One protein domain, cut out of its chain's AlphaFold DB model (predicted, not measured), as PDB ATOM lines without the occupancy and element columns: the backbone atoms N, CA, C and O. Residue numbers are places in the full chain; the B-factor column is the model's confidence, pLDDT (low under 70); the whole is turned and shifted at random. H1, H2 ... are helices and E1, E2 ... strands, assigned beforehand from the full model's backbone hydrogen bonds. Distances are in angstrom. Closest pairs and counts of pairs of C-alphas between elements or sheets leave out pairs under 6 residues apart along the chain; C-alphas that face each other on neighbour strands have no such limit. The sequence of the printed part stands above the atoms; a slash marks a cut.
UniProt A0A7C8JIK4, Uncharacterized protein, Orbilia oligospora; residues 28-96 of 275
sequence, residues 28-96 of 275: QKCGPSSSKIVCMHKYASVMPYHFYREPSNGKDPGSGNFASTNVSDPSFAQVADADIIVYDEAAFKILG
ATOM      1  N   GLN A  28     -31.337 -48.759 125.623       95.38
ATOM      2  CA  GLN A  28     -30.900 -49.676 124.568       95.38
ATOM      3  C   GLN A  28     -30.522 -51.036 125.145       95.38
ATOM      4  O   GLN A  28     -29.942 -51.109 126.226       95.38
ATOM      5  N   LYS A  29     -30.808 -52.123 124.423       94.62
ATOM      6  CA  LYS A  29     -30.242 -53.436 124.766       94.62
ATOM      7  C   LYS A  29     -28.722 -53.363 124.702       94.62
ATOM      8  O   LYS A  29     -28.167 -52.768 123.781       94.62
ATOM      9  N   CYS A  30     -28.055 -53.973 125.669       93.12
ATOM     10  CA  CYS A  30     -26.599 -53.977 125.730       93.12
ATOM     11  C   CYS A  30     -26.068 -55.242 126.404       93.12
ATOM     12  O   CYS A  30     -26.832 -56.054 126.923       93.12
ATOM     13  N   GLY A  31     -24.744 -55.397 126.397       90.75
ATOM     14  CA  GLY A  31     -24.088 -56.549 126.998       90.75
ATOM     15  C   GLY A  31     -24.344 -57.865 126.245       90.75
ATOM     16  O   GLY A  31     -24.694 -57.860 125.062       90.75
ATOM     17  N   PRO A  32     -24.125 -59.009 126.914       89.44
ATOM     18  CA  PRO A  32     -24.272 -60.333 126.318       89.44
ATOM     19  C   PRO A  32     -25.709 -60.624 125.872       89.44
ATOM     20  O   PRO A  32     -26.654 -60.458 126.641       89.44
ATOM     21  N   SER A  33     -25.879 -61.173 124.666       88.25
ATOM     22  CA  SER A  33     -27.201 -61.504 124.104       88.25
ATOM     23  C   SER A  33     -27.963 -62.590 124.874       88.25
ATOM     24  O   SER A  33     -29.151 -62.792 124.641       88.25
ATOM     25  N   SER A  34     -27.288 -63.312 125.774       88.38
ATOM     26  CA  SER A  34     -27.885 -64.313 126.664       88.38
ATOM     27  C   SER A  34     -28.612 -63.717 127.872       88.38
ATOM     28  O   SER A  34     -29.231 -64.464 128.624       88.38
ATOM     29  N   SER A  35     -28.510 -62.404 128.086       91.75
ATOM     30  CA  SER A  35     -28.977 -61.724 129.292       91.75
ATOM     31  C   SER A  35     -29.937 -60.591 128.932       91.75
ATOM     32  O   SER A  35     -29.754 -59.896 127.932       91.75
ATOM     33  N   LYS A  36     -30.971 -60.373 129.752       94.81
ATOM     34  CA  LYS A  36     -31.904 -59.254 129.567       94.81
ATOM     35  C   LYS A  36     -31.353 -57.999 130.238       94.81
ATOM     36  O   LYS A  36     -31.702 -57.690 131.376       94.81
ATOM     37  N   ILE A  37     -30.457 -57.310 129.538       95.75
ATOM     38  CA  ILE A  37     -29.799 -56.103 130.043       95.75
ATOM     39  C   ILE A  37     -30.176 -54.910 129.177       95.75
ATOM     40  O   ILE A  37     -30.137 -54.973 127.944       95.75
ATOM     41  N   VAL A  38     -30.506 -53.810 129.841       96.56
ATOM     42  CA  VAL A  38     -30.757 -52.521 129.203       96.56
ATOM     43  C   VAL A  38     -29.778 -51.491 129.748       96.56
ATOM     44  O   VAL A  38     -29.635 -51.338 130.958       96.56
ATOM     45  N   CYS A  39     -29.111 -50.782 128.844       96.19
ATOM     46  CA  CYS A  39     -28.255 -49.653 129.158       96.19
ATOM     47  C   CYS A  39     -29.038 -48.353 129.022       96.19
ATOM     48  O   CYS A  39     -29.724 -48.130 128.020       96.19
ATOM     49  N   MET A  40     -28.897 -47.484 130.015       96.25
ATOM     50  CA  MET A  40     -29.548 -46.180 130.041       96.25
ATOM     51  C   MET A  40     -28.606 -45.108 129.509       96.25
ATOM     52  O   MET A  40     -27.514 -44.899 130.044       96.25
ATOM     53  N   HIS A  41     -29.039 -44.378 128.485       93.94
ATOM     54  CA  HIS A  41     -28.265 -43.264 127.955       93.94
ATOM     55  C   HIS A  41     -28.107 -42.174 129.022       93.94
ATOM     56  O   HIS A  41     -29.094 -41.712 129.596       93.94
ATOM     57  N   LYS A  42     -26.859 -41.760 129.289       92.00
ATOM     58  CA  LYS A  42     -26.511 -40.715 130.270       92.00
ATOM     59  C   LYS A  42     -27.238 -40.879 131.608       92.00
ATOM     60  O   LYS A  42     -27.817 -39.930 132.118       92.00
ATOM     61  N   TYR A  43     -27.242 -42.079 132.178       92.75
ATOM     62  CA  TYR A  43     -27.874 -42.334 133.479       92.75
ATOM     63  C   TYR A  43     -29.390 -42.030 133.523       92.75
ATOM     64  O   TYR A  43     -29.953 -41.850 134.599       92.75
ATOM     65  N   ALA A  44     -30.042 -41.920 132.357       93.19
ATOM     66  CA  ALA A  44     -31.386 -41.364 132.202       93.19
ATOM     67  C   ALA A  44     -31.552 -39.936 132.774       93.19
ATOM     68  O   ALA A  44     -32.645 -39.536 133.168       93.19
ATOM     69  N   SER A  45     -30.469 -39.149 132.807       92.44
ATOM     70  CA  SER A  45     -30.432 -37.814 133.417       92.44
ATOM     71  C   SER A  45     -31.221 -36.755 132.641       92.44
ATOM     72  O   SER A  45     -31.520 -35.695 133.183       92.44
ATOM     73  N   VAL A  46     -31.515 -37.008 131.362       90.62
ATOM     74  CA  VAL A  46     -32.330 -36.141 130.502       90.62
ATOM     75  C   VAL A  46     -33.385 -37.006 129.825       90.62
ATOM     76  O   VAL A  46     -33.088 -37.724 128.873       90.62
ATOM     77  N   MET A  47     -34.614 -36.939 130.327       92.50
ATOM     78  CA  MET A  47     -35.778 -37.605 129.743       92.50
ATOM     79  C   MET A  47     -36.610 -36.599 128.940       92.50
ATOM     80  O   MET A  47     -36.712 -35.436 129.347       92.50
ATOM     81  N   PRO A  48     -37.227 -37.004 127.818       91.31
ATOM     82  CA  PRO A  48     -38.160 -36.139 127.112       91.31
ATOM     83  C   PRO A  48     -39.387 -35.856 127.986       91.31
ATOM     84  O   PRO A  48     -39.925 -36.748 128.644       91.31
ATOM     85  N   TYR A  49     -39.832 -34.601 127.994       87.88
ATOM     86  CA  TYR A  49     -41.067 -34.234 128.674       87.88
ATOM     87  C   TYR A  49     -42.300 -34.739 127.897       87.88
ATOM     88  O   TYR A  49     -42.298 -34.802 126.669       87.88
ATOM     89  N   HIS A  50     -43.397 -35.083 128.571       91.06
ATOM     90  CA  HIS A  50     -43.521 -35.209 130.027       91.06
ATOM     91  C   HIS A  50     -43.059 -36.594 130.499       91.06
ATOM     92  O   HIS A  50     -43.247 -37.584 129.794       91.06
ATOM     93  N   PHE A  51     -42.507 -36.661 131.711       94.25
ATOM     94  CA  PHE A  51     -42.225 -37.921 132.388       94.25
ATOM     95  C   PHE A  51     -42.698 -37.875 133.843       94.25
ATOM     96  O   PHE A  51     -42.742 -36.807 134.456       94.25
ATOM     97  N   TYR A  52     -43.070 -39.031 134.387       95.12
ATOM     98  CA  TYR A  52     -43.557 -39.177 135.756       95.12
ATOM     99  C   TYR A  52     -43.266 -40.577 136.288       95.12
ATOM    100  O   TYR A  52     -43.427 -41.566 135.578       95.12
ATOM    101  N   ARG A  53     -42.894 -40.669 137.564       94.06
ATOM    102  CA  ARG A  53     -42.810 -41.930 138.300       94.06
ATOM    103  C   ARG A  53     -43.420 -41.722 139.676       94.06
ATOM    104  O   ARG A  53     -43.009 -40.808 140.389       94.06
ATOM    105  N   GLU A  54     -44.356 -42.590 140.039       93.44
ATOM    106  CA  GLU A  54     -44.947 -42.595 141.376       93.44
ATOM    107  C   GLU A  54     -43.850 -42.857 142.426       93.44
ATOM    108  O   GLU A  54     -43.089 -43.818 142.264       93.44
ATOM    109  N   PRO A  55     -43.721 -42.035 143.483       90.38
ATOM    110  CA  PRO A  55     -42.768 -42.294 144.557       90.38
ATOM    111  C   PRO A  55     -43.011 -43.646 145.240       90.38
ATOM    112  O   PRO A  55     -44.122 -44.176 145.249       90.38
ATOM    113  N   SER A  56     -41.968 -44.204 145.863       88.88
ATOM    114  CA  SER A  56     -42.160 -45.368 146.732       88.88
ATOM    115  C   SER A  56     -43.081 -45.000 147.895       88.88
ATOM    116  O   SER A  56     -42.934 -43.943 148.509       88.88
ATOM    117  N   ASN A  57     -44.020 -45.887 148.213       85.06
ATOM    118  CA  ASN A  57     -44.958 -45.702 149.319       85.06
ATOM    119  C   ASN A  57     -44.479 -46.370 150.622       85.06
ATOM    120  O   ASN A  57     -45.199 -46.341 151.621       85.06
ATOM    121  N   GLY A  58     -43.300 -47.008 150.600       79.75
ATOM    122  CA  GLY A  58     -42.701 -47.712 151.738       79.75
ATOM    123  C   GLY A  58     -43.454 -48.963 152.211       79.75
ATOM    124  O   GLY A  58     -43.069 -49.548 153.218       79.75
ATOM    125  N   LYS A  59     -44.529 -49.372 151.523       77.06
ATOM    126  CA  LYS A  59     -45.378 -50.524 151.879       77.06
ATOM    127  C   LYS A  59     -45.300 -51.647 150.854       77.06
ATOM    128  O   LYS A  59     -45.362 -52.814 151.220       77.06
ATOM    129  N   ASP A  60     -45.193 -51.289 149.580       77.88
ATOM    130  CA  ASP A  60     -45.048 -52.230 148.477       77.88
ATOM    131  C   ASP A  60     -43.589 -52.230 147.991       77.88
ATOM    132  O   ASP A  60     -43.117 -51.181 147.534       77.88
ATOM    133  N   PRO A  61     -42.878 -53.374 148.046       71.25
ATOM    134  CA  PRO A  61     -41.524 -53.513 147.506       71.25
ATOM    135  C   PRO A  61     -41.403 -53.132 146.021       71.25
ATOM    136  O   PRO A  61     -40.319 -52.778 145.570       71.25
ATOM    137  N   GLY A  62     -42.498 -53.204 145.254       76.38
ATOM    138  CA  GLY A  62     -42.543 -52.787 143.852       76.38
ATOM    139  C   GLY A  62     -42.798 -51.290 143.635       76.38
ATOM    140  O   GLY A  62     -42.629 -50.798 142.517       76.38
ATOM    141  N   SER A  63     -43.192 -50.544 144.673       84.81
ATOM    142  CA  SER A  63     -43.496 -49.113 144.544       84.81
ATOM    143  C   SER A  63     -42.237 -48.285 144.277       84.81
ATOM    144  O   SER A  63     -41.183 -48.506 144.873       84.81
ATOM    145  N   GLY A  64     -42.335 -47.306 143.377       86.44
ATOM    146  CA  GLY A  64     -41.195 -46.468 142.992       86.44
ATOM    147  C   GLY A  64     -40.150 -47.145 142.098       86.44
ATOM    148  O   GLY A  64     -39.098 -46.548 141.845       86.44
ATOM    149  N   ASN A  65     -40.414 -48.357 141.590       90.50
ATOM    150  CA  ASN A  65     -39.516 -49.043 140.658       90.50
ATOM    151  C   ASN A  65     -39.217 -48.157 139.434       90.50
ATOM    152  O   ASN A  65     -40.108 -47.548 138.854       90.50
ATOM    153  N   PHE A  66     -37.953 -48.062 139.026       92.88
ATOM    154  CA  PHE A  66     -37.557 -47.257 137.870       92.88
ATOM    155  C   PHE A  66     -38.272 -47.667 136.573       92.88
ATOM    156  O   PHE A  66     -38.638 -46.796 135.783       92.88
ATOM    157  N   ALA A  67     -38.562 -48.958 136.398       92.81
ATOM    158  CA  ALA A  67     -39.285 -49.474 135.241       92.81
ATOM    159  C   ALA A  67     -40.732 -48.955 135.126       92.81
ATOM    160  O   ALA A  67     -41.305 -49.016 134.043       92.81
ATOM    161  N   SER A  68     -41.324 -48.417 136.203       92.25
ATOM    162  CA  SER A  68     -42.673 -47.827 136.169       92.25
ATOM    163  C   SER A  68     -42.698 -46.354 135.748       92.25
ATOM    164  O   SER A  68     -43.759 -45.730 135.761       92.25
ATOM    165  N   THR A  69     -41.550 -45.783 135.368       94.44
ATOM    166  CA  THR A  69     -41.485 -44.426 134.814       94.44
ATOM    167  C   THR A  69     -42.299 -44.338 133.526       94.44
ATOM    168  O   THR A  69     -42.022 -45.028 132.548       94.44
ATOM    169  N   ASN A  70     -43.282 -43.445 133.504       94.62
ATOM    170  CA  ASN A  70     -43.949 -43.018 132.285       94.62
ATOM    171  C   ASN A  70     -43.084 -41.941 131.624       94.62
ATOM    172  O   ASN A  70     -42.786 -40.932 132.259       94.62
ATOM    173  N   VAL A  71     -42.667 -42.152 130.379       94.69
ATOM    174  CA  VAL A  71     -41.844 -41.216 129.605       94.69
ATOM    175  C   VAL A  71     -42.186 -41.342 128.125       94.69
ATOM    176  O   VAL A  71     -42.413 -42.441 127.620       94.69
ATOM    177  N   SER A  72     -42.200 -40.216 127.411       91.56
ATOM    178  CA  SER A  72     -42.472 -40.129 125.970       91.56
ATOM    179  C   SER A  72     -41.284 -40.579 125.099       91.56
ATOM    180  O   SER A  72     -40.963 -39.959 124.087       91.56
ATOM    181  N   ASP A  73     -40.628 -41.675 125.487       91.94
ATOM    182  CA  ASP A  73     -39.545 -42.323 124.746       91.94
ATOM    183  C   ASP A  73     -39.902 -43.801 124.501       91.94
ATOM    184  O   ASP A  73     -39.883 -44.599 125.444       91.94
ATOM    185  N   PRO A  74     -40.204 -44.206 123.253       92.69
ATOM    186  CA  PRO A  74     -40.567 -45.587 122.940       92.69
ATOM    187  C   PRO A  74     -39.493 -46.616 123.313       92.69
ATOM    188  O   PRO A  74     -39.819 -47.768 123.598       92.69
ATOM    189  N   SER A  75     -38.215 -46.223 123.334       94.38
ATOM    190  CA  SER A  75     -37.121 -47.124 123.701       94.38
ATOM    191  C   SER A  75     -37.191 -47.559 125.168       94.38
ATOM    192  O   SER A  75     -36.716 -48.649 125.499       94.38
ATOM    193  N   PHE A  76     -37.840 -46.765 126.029       95.44
ATOM    194  CA  PHE A  76     -37.986 -47.044 127.457       95.44
ATOM    195  C   PHE A  76     -38.845 -48.281 127.749       95.44
ATOM    196  O   PHE A  76     -38.660 -48.916 128.784       95.44
ATOM    197  N   ALA A  77     -39.712 -48.698 126.818       93.44
ATOM    198  CA  ALA A  77     -40.503 -49.924 126.960       93.44
ATOM    199  C   ALA A  77     -39.633 -51.171 127.227       93.44
ATOM    200  O   ALA A  77     -40.071 -52.104 127.890       93.44
ATOM    201  N   GLN A  78     -38.373 -51.162 126.776       94.62
ATOM    202  CA  GLN A  78     -37.415 -52.248 127.003       94.62
ATOM    203  C   GLN A  78     -37.023 -52.418 128.480       94.62
ATOM    204  O   GLN A  78     -36.593 -53.500 128.869       94.62
ATOM    205  N   VAL A  79     -37.153 -51.370 129.302       95.69
ATOM    206  CA  VAL A  79     -36.783 -51.389 130.727       95.69
ATOM    207  C   VAL A  79     -37.713 -52.298 131.534       95.69
ATOM    208  O   VAL A  79     -37.260 -52.938 132.478       95.69
ATOM    209  N   ALA A  80     -38.989 -52.401 131.147       90.88
ATOM    210  CA  ALA A  80     -39.973 -53.236 131.839       90.88
ATOM    211  C   ALA A  80     -39.641 -54.737 131.782       90.88
ATOM    212  O   ALA A  80     -39.943 -55.467 132.723       90.88
ATOM    213  N   ASP A  81     -38.984 -55.177 130.706       89.75
ATOM    214  CA  ASP A  81     -38.598 -56.575 130.486       89.75
ATOM    215  C   ASP A  81     -37.150 -56.879 130.911       89.75
ATOM    216  O   ASP A  81     -36.684 -58.011 130.746       89.75
ATOM    217  N   ALA A  82     -36.407 -55.882 131.402       94.75
ATOM    218  CA  ALA A  82     -35.007 -56.031 131.775       94.75
ATOM    219  C   ALA A  82     -34.859 -56.694 133.152       94.75
ATOM    220  O   ALA A  82     -35.510 -56.301 134.116       94.75
ATOM    221  N   ASP A  83     -33.924 -57.641 133.263       93.50
ATOM    222  CA  ASP A  83     -33.521 -58.200 134.559       93.50
ATOM    223  C   ASP A  83     -32.467 -57.303 135.233       93.50
ATOM    224  O   ASP A  83     -32.358 -57.260 136.458       93.50
ATOM    225  N   ILE A  84     -31.660 -56.600 134.426       94.81
ATOM    226  CA  ILE A  84     -30.562 -55.739 134.878       94.81
ATOM    227  C   ILE A  84     -30.586 -54.429 134.088       94.81
ATOM    228  O   ILE A  84     -30.606 -54.426 132.855       94.81
ATOM    229  N   ILE A  85     -30.516 -53.312 134.808       95.12
ATOM    230  CA  ILE A  85     -30.369 -51.973 134.233       95.12
ATOM    231  C   ILE A  85     -28.940 -51.499 134.490       95.12
ATOM    232  O   ILE A  85     -28.489 -51.458 135.634       95.12
ATOM    233  N   VAL A  86     -28.232 -51.141 133.425       95.31
ATOM    234  CA  VAL A  86     -26.853 -50.651 133.466       95.31
ATOM    235  C   VAL A  86     -26.842 -49.167 133.125       95.31
ATOM    236  O   VAL A  86     -27.419 -48.736 132.133       95.31
ATOM    237  N   TYR A  87     -26.166 -48.369 133.941       94.44
ATOM    238  CA  TYR A  87     -26.007 -46.939 133.675       94.44
ATOM    239  C   TYR A  87     -24.607 -46.575 133.157       94.44
ATOM    240  O   TYR A  87     -24.426 -45.510 132.576       94.44
ATOM    241  N   ASP A  88     -23.637 -47.473 133.342       91.69
ATOM    242  CA  ASP A  88     -22.255 -47.338 132.889       91.69
ATOM    243  C   ASP A  88     -21.738 -48.712 132.446       91.69
ATOM    244  O   ASP A  88     -21.803 -49.680 133.209       91.69
ATOM    245  N   GLU A  89     -21.218 -48.816 131.223       89.06
ATOM    246  CA  GLU A  89     -20.727 -50.080 130.664       89.06
ATOM    247  C   GLU A  89     -19.523 -50.654 131.431       89.06
ATOM    248  O   GLU A  89     -19.244 -51.851 131.336       89.06
ATOM    249  N   ALA A  90     -18.853 -49.862 132.278       91.75
ATOM    250  CA  ALA A  90     -17.875 -50.377 133.232       91.75
ATOM    251  C   ALA A  90     -18.460 -51.468 134.152       91.75
ATOM    252  O   ALA A  90     -17.704 -52.309 134.641       91.75
ATOM    253  N   ALA A  91     -19.789 -51.522 134.325       92.62
ATOM    254  CA  ALA A  91     -20.483 -52.594 135.034       92.62
ATOM    255  C   ALA A  91     -20.180 -53.989 134.464       92.62
ATOM    256  O   ALA A  91     -20.142 -54.954 135.225       92.62
ATOM    257  N   PHE A  92     -19.893 -54.127 133.164       91.69
ATOM    258  CA  PHE A  92     -19.572 -55.430 132.567       91.69
ATOM    259  C   PHE A  92     -18.253 -56.019 133.079       91.69
ATOM    260  O   PHE A  92     -18.099 -57.237 133.099       91.69
ATOM    261  N   LYS A  93     -17.345 -55.186 133.607       93.25
ATOM    262  CA  LYS A  93     -16.137 -55.661 134.305       93.25
ATOM    263  C   LYS A  93     -16.457 -56.355 135.635       93.25
ATOM    264  O   LYS A  93     -15.631 -57.115 136.126       93.25
ATOM    265  N   ILE A  94     -17.625 -56.075 136.215       93.62
ATOM    266  CA  ILE A  94     -18.100 -56.631 137.490       93.62
ATOM    267  C   ILE A  94     -19.068 -57.792 137.233       93.62
ATOM    268  O   ILE A  94     -18.969 -58.837 137.865       93.62
ATOM    269  N   LEU A  95     -19.997 -57.609 136.292       92.31
ATOM    270  CA  LEU A  95     -21.052 -58.566 135.952       92.31
ATOM    271  C   LEU A  95     -20.540 -59.793 135.176       92.31
ATOM    272  O   LEU A  95     -21.166 -60.854 135.228       92.31
ATOM    273  N   GLY A  96     -19.419 -59.653 134.461       91.00
ATOM    274  CA  GLY A  96     -18.857 -60.695 133.603       91.00
ATOM    275  C   GLY A  96     -19.665 -60.941 132.322       91.00
ATOM    276  O   GLY A  96     -20.550 -60.169 131.953       91.00
TER     277      GLY A  96
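This is residues 28 to 96 of the 275 residues of an uncharacterized protein of Orbilia oligospora (UniProt A0A7C8JIK4). With little regular structure, two short parallel strands side by side, E1 and E2, lie between H2 and H3, and a long loop, residues 45 to 73, reaches away until residues 57 to 62 stick out. The 69 printed residues run E1, H1, H2, E2, H3; these mixed elements hold only 24. It is only just compact, close to loose: radius of gyration of the C-alphas 13.0 A, spans 34 by 29 by 18 A.

Find E1, residues 37 to 40, parallel to E2, residues 84 to 86, at 33 degrees; N 38 and O 84, 3.1 A apart, are within hydrogen-bond range. Between these parallel strands come H1, residues 41 to 44, and H2, residues 74 to 79: a strand-helix-strand unit with a right-handed crossover. The closest C-alphas of E1 and H2 are Val 38 and Val 79, 6.3 A. H3, residues 89 to 95, is apart from H1 and H2. O i to N i+4 pairs within range are 0 of 2 in H2 and 1 of 3 in H3, beside 3 of 3 and 3 of 4 O i to N i+3 pairs; H1 is too short.

From C-alpha 37 at (-29.799, -56.103, 130.043), E1 runs 9.9 A; then H1 5.6 A, H2 10.4 A, E2 6.5 A and H3 10.0 A, to C-alpha 95 at (-21.052, -58.566, 135.952).

The farthest C-alphas, His 50 and Gly 96, are 35.6 A apart. The printed part has no cut, H1 to H2 is a long link, and no printed residue is under 70 in pLDDT.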